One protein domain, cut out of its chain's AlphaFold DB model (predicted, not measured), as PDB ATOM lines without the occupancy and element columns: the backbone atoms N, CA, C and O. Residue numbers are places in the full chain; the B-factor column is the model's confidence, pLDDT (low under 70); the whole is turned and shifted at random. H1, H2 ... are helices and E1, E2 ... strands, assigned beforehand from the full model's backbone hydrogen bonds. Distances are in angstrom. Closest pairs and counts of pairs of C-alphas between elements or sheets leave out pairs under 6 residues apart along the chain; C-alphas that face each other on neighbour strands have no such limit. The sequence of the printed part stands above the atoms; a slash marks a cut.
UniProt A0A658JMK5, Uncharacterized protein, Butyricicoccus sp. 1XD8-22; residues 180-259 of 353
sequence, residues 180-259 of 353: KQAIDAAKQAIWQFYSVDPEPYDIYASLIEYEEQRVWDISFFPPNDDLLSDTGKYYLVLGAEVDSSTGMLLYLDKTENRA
ATOM      1  N   LYS A 180      55.361  39.938 134.478       95.50
ATOM      2  CA  LYS A 180      56.427  39.616 133.529       95.50
ATOM      3  C   LYS A 180      56.566  38.112 133.289       95.50
ATOM      4  O   LYS A 180      56.722  37.699 132.147       95.50
ATOM      5  N   GLN A 181      56.539  37.300 134.345       94.00
ATOM      6  CA  GLN A 181      56.684  35.852 134.201       94.00
ATOM      7  C   GLN A 181      55.474  35.237 133.491       94.00
ATOM      8  O   GLN A 181      55.649  34.330 132.683       94.00
ATOM      9  N   ALA A 182      54.269  35.754 133.750       95.06
ATOM     10  CA  ALA A 182      53.064  35.323 133.054       95.06
ATOM     11  C   ALA A 182      53.101  35.697 131.561       95.06
ATOM     12  O   ALA A 182      52.810  34.858 130.710       95.06
ATOM     13  N   ILE A 183      53.554  36.913 131.229       95.81
ATOM     14  CA  ILE A 183      53.778  37.344 129.840       95.81
ATOM     15  C   ILE A 183      54.808  36.449 129.145       95.81
ATOM     16  O   ILE A 183      54.563  36.000 128.028       95.81
ATOM     17  N   ASP A 184      55.946  36.164 129.785       94.00
ATOM     18  CA  ASP A 184      56.990  35.308 129.207       94.00
ATOM     19  C   ASP A 184      56.455  33.885 128.925       94.00
ATOM     20  O   ASP A 184      56.717  33.329 127.853       94.00
ATOM     21  N   ALA A 185      55.638  33.328 129.829       89.69
ATOM     22  CA  ALA A 185      54.968  32.039 129.636       89.69
ATOM     23  C   ALA A 185      53.969  32.068 128.463       89.69
ATOM     24  O   ALA A 185      54.010  31.197 127.590       89.69
ATOM     25  N   ALA A 186      53.123  33.100 128.382       92.38
ATOM     26  CA  ALA A 186      52.173  33.270 127.285       92.38
ATOM     27  C   ALA A 186      52.875  33.444 125.926       92.38
ATOM     28  O   ALA A 186      52.470  32.834 124.935       92.38
ATOM     29  N   LYS A 187      53.980  34.203 125.873       92.00
ATOM     30  CA  LYS A 187      54.794  34.352 124.656       92.00
ATOM     31  C   LYS A 187      55.347  33.014 124.174       92.00
ATOM     32  O   LYS A 187      55.295  32.715 122.980       92.00
ATOM     33  N   GLN A 188      55.874  32.211 125.099       86.88
ATOM     34  CA  GLN A 188      56.393  30.885 124.785       86.88
ATOM     35  C   GLN A 188      55.293  29.977 124.222       86.88
ATOM     36  O   GLN A 188      55.519  29.322 123.203       86.88
ATOM     37  N   ALA A 189      54.107  29.978 124.833       81.62
ATOM     38  CA  ALA A 189      52.963  29.214 124.348       81.62
ATOM     39  C   ALA A 189      52.530  29.653 122.940       81.62
ATOM     40  O   ALA A 189      52.417  28.818 122.044       81.62
ATOM     41  N   ILE A 190      52.365  30.956 122.698       81.81
ATOM     42  CA  ILE A 190      52.003  31.499 121.375       81.81
ATOM     43  C   ILE A 190      52.996  31.058 120.298       81.81
ATOM     44  O   ILE A 190      52.590  30.605 119.223       81.81
ATOM     45  N   TRP A 191      54.295  31.156 120.584       80.75
ATOM     46  CA  TRP A 191      55.331  30.706 119.661       80.75
ATOM     47  C   TRP A 191      55.213  29.203 119.373       80.75
ATOM     48  O   TRP A 191      55.271  28.793 118.215       80.75
ATOM     49  N   GLN A 192      55.005  28.384 120.406       71.75
ATOM     50  CA  GLN A 192      54.879  26.932 120.268       71.75
ATOM     51  C   GLN A 192      53.637  26.514 119.467       71.75
ATOM     52  O   GLN A 192      53.749  25.664 118.585       71.75
ATOM     53  N   PHE A 193      52.474  27.109 119.741       72.25
ATOM     54  CA  PHE A 193      51.205  26.700 119.130       72.25
ATOM     55  C   PHE A 193      50.947  27.340 117.765       72.25
ATOM     56  O   PHE A 193      50.408  26.684 116.874       72.25
ATOM     57  N   TYR A 194      51.332  28.604 117.574       75.94
ATOM     58  CA  TYR A 194      51.014  29.351 116.354       75.94
ATOM     59  C   TYR A 194      52.228  29.670 115.483       75.94
ATOM     60  O   TYR A 194      52.042  30.131 114.357       75.94
ATOM     61  N   SER A 195      53.459  29.431 115.957       81.19
ATOM     62  CA  SER A 195      54.692  29.854 115.264       81.19
ATOM     63  C   SER A 195      54.699  31.353 114.924       81.19
ATOM     64  O   SER A 195      55.279  31.779 113.924       81.19
ATOM     65  N   VAL A 196      54.020  32.157 115.748       76.81
ATOM     66  CA  VAL A 196      53.968  33.618 115.650       76.81
ATOM     67  C   VAL A 196      54.920  34.184 116.689       76.81
ATOM     68  O   VAL A 196      54.902  33.741 117.832       76.81
ATOM     69  N   ASP A 197      55.742  35.153 116.293       84.50
ATOM     70  CA  ASP A 197      56.537  35.940 117.233       84.50
ATOM     71  C   ASP A 197      55.641  37.025 117.864       84.50
ATOM     72  O   ASP A 197      55.159  37.894 117.128       84.50
ATOM     73  N   PRO A 198      55.372  36.972 119.182       81.12
ATOM     74  CA  PRO A 198      54.555  37.960 119.879       81.12
ATOM     75  C   PRO A 198      55.347  39.201 120.326       81.12
ATOM     76  O   PRO A 198      54.740  40.131 120.842       81.12
ATOM     77  N   GLU A 199      56.676  39.264 120.145       84.06
ATOM     78  CA  GLU A 199      57.472  40.459 120.489       84.06
ATOM     79  C   GLU A 199      56.984  41.789 119.887       84.06
ATOM     80  O   GLU A 199      57.022  42.791 120.596       84.06
ATOM     81  N   PRO A 200      56.534  41.866 118.619       87.81
ATOM     82  CA  PRO A 200      56.107  43.137 118.048       87.81
ATOM     83  C   PRO A 200      54.732  43.605 118.541       87.81
ATOM     84  O   PRO A 200      54.311  44.683 118.128       87.81
ATOM     85  N   TYR A 201      54.023  42.808 119.345       90.00
ATOM     86  CA  TYR A 201      52.681  43.125 119.823       90.00
ATOM     87  C   TYR A 201      52.728  44.055 121.040       90.00
ATOM     88  O   TYR A 201      53.609  43.945 121.894       90.00
ATOM     89  N   ASP A 202      51.734  44.931 121.140       93.69
ATOM     90  CA  ASP A 202      51.395  45.644 122.363       93.69
ATOM     91  C   ASP A 202      50.703  44.660 123.320       93.69
ATOM     92  O   ASP A 202      49.731  43.990 122.963       93.69
ATOM     93  N   ILE A 203      51.247  44.519 124.529       95.19
ATOM     94  CA  ILE A 203      50.846  43.479 125.484       95.19
ATOM     95  C   ILE A 203      50.114  44.125 126.651       95.19
ATOM     96  O   ILE A 203      50.651  45.019 127.307       95.19
ATOM     97  N   TYR A 204      48.921  43.621 126.941       95.38
ATOM     98  CA  TYR A 204      48.123  44.010 128.095       95.38
ATOM     99  C   TYR A 204      47.913  42.783 128.962       95.38
ATOM    100  O   TYR A 204      47.405  41.775 128.483       95.38
ATOM    101  N   ALA A 205      48.305  42.870 130.227       96.31
ATOM    102  CA  ALA A 205      48.121  41.804 131.195       96.31
ATOM    103  C   ALA A 205      47.305  42.328 132.375       96.31
ATOM    104  O   ALA A 205      47.582  43.400 132.917       96.31
ATOM    105  N   SER A 206      46.296  41.568 132.783       95.94
ATOM    106  CA  SER A 206      45.489  41.868 133.957       95.94
ATOM    107  C   SER A 206      45.338  40.625 134.818       95.94
ATOM    108  O   SER A 206      45.182  39.519 134.313       95.94
ATOM    109  N   LEU A 207      45.436  40.800 136.132       95.06
ATOM    110  CA  LEU A 207      45.231  39.712 137.078       95.06
ATOM    111  C   LEU A 207      43.752  39.675 137.458       95.06
ATOM    112  O   LEU A 207      43.260  40.589 138.123       95.06
ATOM    113  N   ILE A 208      43.063  38.630 137.020       92.81
ATOM    114  CA  ILE A 208      41.650  38.372 137.275       92.81
ATOM    115  C   ILE A 208      41.535  37.360 138.414       92.81
ATOM    116  O   ILE A 208      42.290  36.392 138.492       92.81
ATOM    117  N   GLU A 209      40.595  37.598 139.323       90.69
ATOM    118  CA  GLU A 209      40.275  36.693 140.424       90.69
ATOM    119  C   GLU A 209      38.897  36.075 140.180       90.69
ATOM    120  O   GLU A 209      37.874  36.762 140.193       90.69
ATOM    121  N   TYR A 210      38.894  34.768 139.941       83.00
ATOM    122  CA  TYR A 210      37.724  33.907 140.011       83.00
ATOM    123  C   TYR A 210      37.620  33.306 141.421       83.00
ATOM    124  O   TYR A 210      38.589  33.316 142.177       83.00
ATOM    125  N   GLU A 211      36.446  32.780 141.784       81.94
ATOM    126  CA  GLU A 211      36.119  32.381 143.168       81.94
ATOM    127  C   GLU A 211      37.171  31.477 143.839       81.94
ATOM    128  O   GLU A 211      37.413  31.613 145.038       81.94
ATOM    129  N   GLU A 212      37.826  30.596 143.078       83.81
ATOM    130  CA  GLU A 212      38.851  29.671 143.583       83.81
ATOM    131  C   GLU A 212      40.188  29.755 142.824       83.81
ATOM    132  O   GLU A 212      41.103  28.982 143.104       83.81
ATOM    133  N   GLN A 213      40.330  30.682 141.869       85.12
ATOM    134  CA  GLN A 213      41.491  30.732 140.977       85.12
ATOM    135  C   GLN A 213      41.837  32.165 140.582       85.12
ATOM    136  O   GLN A 213      40.966  32.952 140.226       85.12
ATOM    137  N   ARG A 214      43.127  32.504 140.591       91.19
ATOM    138  CA  ARG A 214      43.627  33.777 140.063       91.19
ATOM    139  C   ARG A 214      44.375  33.519 138.766       91.19
ATOM    140  O   ARG A 214      45.213  32.622 138.700       91.19
ATOM    141  N   VAL A 215      44.055  34.287 137.733       94.44
ATOM    142  CA  VAL A 215      44.597  34.104 136.386       94.44
ATOM    143  C   VAL A 215      45.113  35.425 135.843       94.44
ATOM    144  O   VAL A 215      44.505  36.475 136.021       94.44
ATOM    145  N   TRP A 216      46.253  35.379 135.177       97.12
ATOM    146  CA  TRP A 216      46.710  36.441 134.303       97.12
ATOM    147  C   TRP A 216      45.992  36.308 132.965       97.12
ATOM    148  O   TRP A 216      46.296  35.390 132.212       97.12
ATOM    149  N   ASP A 217      45.069  37.218 132.678       95.94
ATOM    150  CA  ASP A 217      44.492  37.405 131.348       95.94
ATOM    151  C   ASP A 217      45.394  38.350 130.549       95.94
ATOM    152  O   ASP A 217      45.642  39.493 130.955       95.94
ATOM    153  N   ILE A 218      45.958  37.837 129.459       97.38
ATOM    154  CA  ILE A 218      47.005  38.477 128.671       97.38
ATOM    155  C   ILE A 218      46.541  38.575 127.224       97.38
ATOM    156  O   ILE A 218      46.360  37.573 126.536       97.38
ATOM    157  N   SER A 219      46.422  39.800 126.735       94.75
ATOM    158  CA  SER A 219      46.077  40.103 125.353       94.75
ATOM    159  C   SER A 219      47.272  40.691 124.608       94.75
ATOM    160  O   SER A 219      47.959  41.585 125.104       94.75
ATOM    161  N   PHE A 220      47.495  40.204 123.392       92.81
ATOM    162  CA  PHE A 220      48.513  40.675 122.465       92.81
ATOM    163  C   PHE A 220      47.813  41.346 121.288       92.81
ATOM    164  O   PHE A 220      47.156  40.683 120.476       92.81
ATOM    165  N   PHE A 221      48.003  42.657 121.164       89.88
ATOM    166  CA  PHE A 221      47.489  43.466 120.067       89.88
ATOM    167  C   PHE A 221      48.604  43.807 119.081       89.88
ATOM    168  O   PHE A 221      49.738  44.046 119.484       89.88
ATOM    169  N   PRO A 222      48.339  43.803 117.772       85.81
ATOM    170  CA  PRO A 222      49.345  44.201 116.804       85.81
ATOM    171  C   PRO A 222      49.681  45.683 116.997       85.81
ATOM    172  O   PRO A 222      48.816  46.459 117.401       85.81
ATOM    173  N   PRO A 223      50.902  46.109 116.652       83.75
ATOM    174  CA  PRO A 223      51.314  47.485 116.870       83.75
ATOM    175  C   PRO A 223      50.436  48.438 116.054       83.75
ATOM    176  O   PRO A 223      50.281  48.271 114.838       83.75
ATOM    177  N   ASN A 224      49.946  49.495 116.703       82.94
ATOM    178  CA  ASN A 224      48.946  50.427 116.162       82.94
ATOM    179  C   ASN A 224      47.576  49.777 115.906       82.94
ATOM    180  O   ASN A 224      46.959  50.018 114.861       82.94
ATOM    181  N   ASP A 225      47.106  48.957 116.836       77.56
ATOM    182  CA  ASP A 225      45.759  48.390 116.820       77.56
ATOM    183  C   ASP A 225      44.678  49.457 116.604       77.56
ATOM    184  O   ASP A 225      43.820  49.253 115.753       77.56
ATOM    185  N   ASP A 226      44.795  50.636 117.221       75.25
ATOM    186  CA  ASP A 226      43.918  51.792 116.987       75.25
ATOM    187  C   ASP A 226      43.833  52.165 115.492       75.25
ATOM    188  O   ASP A 226      42.750  52.337 114.934       75.25
ATOM    189  N   LEU A 227      44.972  52.235 114.791       73.50
ATOM    190  CA  LEU A 227      45.009  52.578 113.362       73.50
ATOM    191  C   LEU A 227      44.518  51.431 112.485       73.50
ATOM    192  O   LEU A 227      43.849  51.656 111.475       73.50
ATOM    193  N   LEU A 228      44.876  50.194 112.835       70.88
ATOM    194  CA  LEU A 228      44.358  49.013 112.152       70.88
ATOM    195  C   LEU A 228      42.842  48.957 112.295       70.88
ATOM    196  O   LEU A 228      42.158  48.597 111.328       70.88
ATOM    197  N   SER A 229      42.335  49.420 113.437       68.94
ATOM    198  CA  SER A 229      40.925  49.421 113.735       68.94
ATOM    199  C   SER A 229      40.133  50.337 112.789       68.94
ATOM    200  O   SER A 229      39.184  49.909 112.125       68.94
ATOM    201  N   ASP A 230      40.643  51.548 112.569       72.25
ATOM    202  CA  ASP A 230      40.064  52.536 111.653       72.25
ATOM    203  C   ASP A 230      40.148  52.129 110.172       72.25
ATOM    204  O   ASP A 230      39.399  52.629 109.329       72.25
ATOM    205  N   THR A 231      41.059  51.217 109.813       67.88
ATOM    206  CA  THR A 231      41.235  50.786 108.414       67.88
ATOM    207  C   THR A 231      40.271  49.685 107.972       67.88
ATOM    208  O   THR A 231      40.236  49.364 106.780       67.88
ATOM    209  N   GLY A 232      39.523  49.072 108.900       62.22
ATOM    210  CA  GLY A 232      38.610  47.959 108.610       62.22
ATOM    211  C   GLY A 232      39.299  46.688 108.085       62.22
ATOM    212  O   GLY A 232      38.634  45.806 107.529       62.22
ATOM    213  N   LYS A 233      40.629  46.602 108.220       61.47
ATOM    214  CA  LYS A 233      41.432  45.436 107.837       61.47
ATOM    215  C   LYS A 233      41.417  44.391 108.946       61.47
ATOM    216  O   LYS A 233      41.290  44.726 110.118       61.47
ATOM    217  N   TYR A 234      41.587  43.133 108.554       61.22
ATOM    218  CA  TYR A 234      41.795  42.042 109.497       61.22
ATOM    219  C   TYR A 234      43.153  42.180 110.159       61.22
ATOM    220  O   TYR A 234      44.164  42.406 109.482       61.22
ATOM    221  N   TYR A 235      43.168  41.998 111.468       72.19
ATOM    222  CA  TYR A 235      44.395  41.859 112.218       72.19
ATOM    223  C   TYR A 235      44.243  40.783 113.284       72.19
ATOM    224  O   TYR A 235      43.146  40.400 113.686       72.19
ATOM    225  N   LEU A 236      45.381  40.228 113.671       77.06
ATOM    226  CA  LEU A 236      45.444  39.117 114.597       77.06
ATOM    227  C   LEU A 236      45.507  39.659 116.020       77.06
ATOM    228  O   LEU A 236      46.403  40.441 116.314       77.06
ATOM    229  N   VAL A 237      44.584  39.233 116.879       84.19
ATOM    230  CA  VAL A 237      44.665  39.416 118.332       84.19
ATOM    231  C   VAL A 237      44.850  38.042 118.956       84.19
ATOM    232  O   VAL A 237      44.164  37.086 118.579       84.19
ATOM    233  N   LEU A 238      45.800  37.932 119.878       87.31
ATOM    234  CA  LEU A 238      46.051  36.693 120.610       87.31
ATOM    235  C   LEU A 238      45.687  36.910 122.074       87.31
ATOM    236  O   LEU A 238      46.055  37.934 122.645       87.31
ATOM    237  N   GLY A 239      44.969  35.962 122.660       90.69
ATOM    238  CA  GLY A 239      44.609  35.964 124.076       90.69
ATOM    239  C   GLY A 239      45.223  34.758 124.769       90.69
ATOM    240  O   GLY A 239      45.308  33.688 124.170       90.69
ATOM    241  N   ALA A 240      45.660  34.916 126.010       91.75
ATOM    242  CA  ALA A 240      46.155  33.830 126.838       91.75
ATOM    243  C   ALA A 240      45.706  34.033 128.285       91.75
ATOM    244  O   ALA A 240      45.897  35.115 128.831       91.75
ATOM    245  N   GLU A 241      45.191  32.986 128.923       94.69
ATOM    246  CA  GLU A 241      45.022  32.967 130.376       94.69
ATOM    247  C   GLU A 241      46.097  32.075 130.990       94.69
ATOM    248  O   GLU A 241      46.258  30.918 130.597       94.69
ATOM    249  N   VAL A 242      46.840  32.611 131.954       92.38
ATOM    250  CA  VAL A 242      47.903  31.904 132.671       92.38
ATOM    251  C   VAL A 242      47.568  31.889 134.153       92.38
ATOM    252  O   VAL A 242      47.433  32.938 134.774       92.38
ATOM    253  N   ASP A 243      47.457  30.715 134.755       91.50
ATOM    254  CA  ASP A 243      47.218  30.584 136.189       91.50
ATOM    255  C   ASP A 243      48.324  31.287 136.995       91.50
ATOM    256  O   ASP A 243      49.519  31.044 136.801       91.50
ATOM    257  N   SER A 244      47.936  32.174 137.915       91.94
ATOM    258  CA  SER A 244      48.881  33.062 138.595       91.94
ATOM    259  C   SER A 244      49.742  32.364 139.641       91.94
ATOM    260  O   SER A 244      50.734  32.936 140.085       91.94
ATOM    261  N   SER A 245      49.354  31.172 140.089       87.75
ATOM    262  CA  SER A 245      50.071  30.413 141.119       87.75
ATOM    263  C   SER A 245      51.006  29.362 140.531       87.75
ATOM    264  O   SER A 245      52.029  29.046 141.131       87.75
ATOM    265  N   THR A 246      50.670  28.861 139.346       83.88
ATOM    266  CA  THR A 246      51.324  27.707 138.722       83.88
ATOM    267  C   THR A 246      52.079  28.060 137.444       83.88
ATOM    268  O   THR A 246      53.043  27.393 137.077       83.88
ATOM    269  N   GLY A 247      51.655  29.113 136.741       84.00
ATOM    270  CA  GLY A 247      52.174  29.469 135.417       84.00
ATOM    271  C   GLY A 247      51.634  28.603 134.299       84.00
ATOM    272  O   GLY A 247      52.122  28.687 133.173       84.00
ATOM    273  N   MET A 248      50.632  27.778 134.602       83.75
ATOM    274  CA  MET A 248      49.971  26.940 133.623       83.75
ATOM    275  C   MET A 248      49.161  27.801 132.659       83.75
ATOM    276  O   MET A 248      48.363  28.632 133.085       83.75
ATOM    277  N   LEU A 249      49.328  27.565 131.361       86.56
ATOM    278  CA  LEU A 249      48.429  28.110 130.353       86.56
ATOM    279  C   LEU A 249      47.073  27.404 130.475       86.56
ATOM    280  O   LEU A 249      46.984  26.194 130.281       86.56
ATOM    281  N   LEU A 250      46.037  28.160 130.813       82.50
ATOM    282  CA  LEU A 250      44.663  27.679 130.956       82.50
ATOM    283  C   LEU A 250      43.886  27.829 129.652       82.50
ATOM    284  O   LEU A 250      43.091  26.965 129.287       82.50
ATOM    285  N   TYR A 251      44.141  28.929 128.950       83.00
ATOM    286  CA  TYR A 251      43.430  29.303 127.743       83.00
ATOM    287  C   TYR A 251      44.393  29.951 126.756       83.00
ATOM    288  O   TYR A 251      45.296  30.689 127.150       83.00
ATOM    289  N   LEU A 252      44.195  29.668 125.472       81.75
ATOM    290  CA  LEU A 252      44.905  30.314 124.380       81.75
ATOM    291  C   LEU A 252      43.937  30.510 123.219       81.75
ATOM    292  O   LEU A 252      43.346  29.548 122.729       81.75
ATOM    293  N   ASP A 253      43.808  31.752 122.779       82.69
ATOM    294  CA  ASP A 253      42.910  32.152 121.710       82.69
ATOM    295  C   ASP A 253      43.654  32.905 120.618       82.69
ATOM    296  O   ASP A 253      44.602  33.662 120.851       82.69
ATOM    297  N   LYS A 254      43.154  32.717 119.407       79.12
ATOM    298  CA  LYS A 254      43.501  33.476 118.225       79.12
ATOM    299  C   LYS A 254      42.193  34.001 117.645       79.12
ATOM    300  O   LYS A 254      41.465  33.281 116.961       79.12
ATOM    301  N   THR A 255      41.951  35.290 117.848       74.25
ATOM    302  CA  THR A 255      40.835  35.984 117.211       74.25
ATOM    303  C   THR A 255      41.356  36.802 116.034       74.25
ATOM    304  O   THR A 255      42.214  37.675 116.175       74.25
ATOM    305  N   GLU A 256      40.833  36.524 114.841       65.56
ATOM    306  CA  GLU A 256      40.978  37.427 113.699       65.56
ATOM    307  C   GLU A 256      39.987  38.567 113.902       65.56
ATOM    308  O   GLU A 256      38.808  38.451 113.577       65.56
ATOM    309  N   ASN A 257      40.455  39.647 114.523       53.78
ATOM    310  CA  ASN A 257      39.598  40.768 114.843       53.78
ATOM    311  C   ASN A 257      39.474  41.660 113.606       53.78
ATOM    312  O   ASN A 257      40.466  42.091 113.003       53.78
ATOM    313  N   ARG A 258      38.234  41.937 113.215       46.06
ATOM    314  CA  ARG A 258      37.922  43.055 112.342       46.06
ATOM    315  C   ARG A 258      37.374  44.132 113.255       46.06
ATOM    316  O   ARG A 258      36.278  44.005 113.788       46.06
ATOM    317  N   ALA A 259      38.046  45.268 113.323       45.88
ATOM    318  CA  ALA A 259      37.506  46.458 113.985       45.88
ATOM    319  C   ALA A 259      36.236  47.055 113.340       45.88
ATOM    320  O   ALA A 259      35.843  48.192 113.594       45.88
TER     321      ALA A 259
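Overview. This is residues 180 to 259 of the 353 residues of an uncharacterized protein of Butyricicoccus sp. 1XD8-22 (UniProt A0A658JMK5). Helix H1 crosses one face of a twisted antiparallel sheet, ordered E1-E2-E3-E4; short H2 is on the opposite face, near one end. The printed part has 80 residues with two named helices and four named strands, ordered H1-E1-E2-H2-E3-E4, class mixed. It is compact, radius of gyration of the C-alphas 13.0 A, and spans 41 by 26 by 18 A.

Arrangement. H1, residues 180-194, and E3, residues 234-243, come closest at the C-alphas of Ala 186 and Ala 240, 6.1 A. E1, residues 202-210, and E2, residues 213-221, form a hairpin, N 206 to O 217 2.8 A. E2 and E3 have N 218 to O 240 at 2.8 A. E3 and E4, residues 249-258, form a hairpin, N 239 to O 253 2.9 A. H2, residues 225-230, is over E3. Both helices have every O i to N i+4 pair within hydrogen-bond range.

Along the chain. H1 begins at C-alpha 180 (56.427, 39.616, 133.529); E4 ends at C-alpha 258 (37.922, 43.055, 112.342).

Size, cuts and confidence. The printed part has no cut; pLDDT is under 70 at residues 229, 231-234 and 256-259.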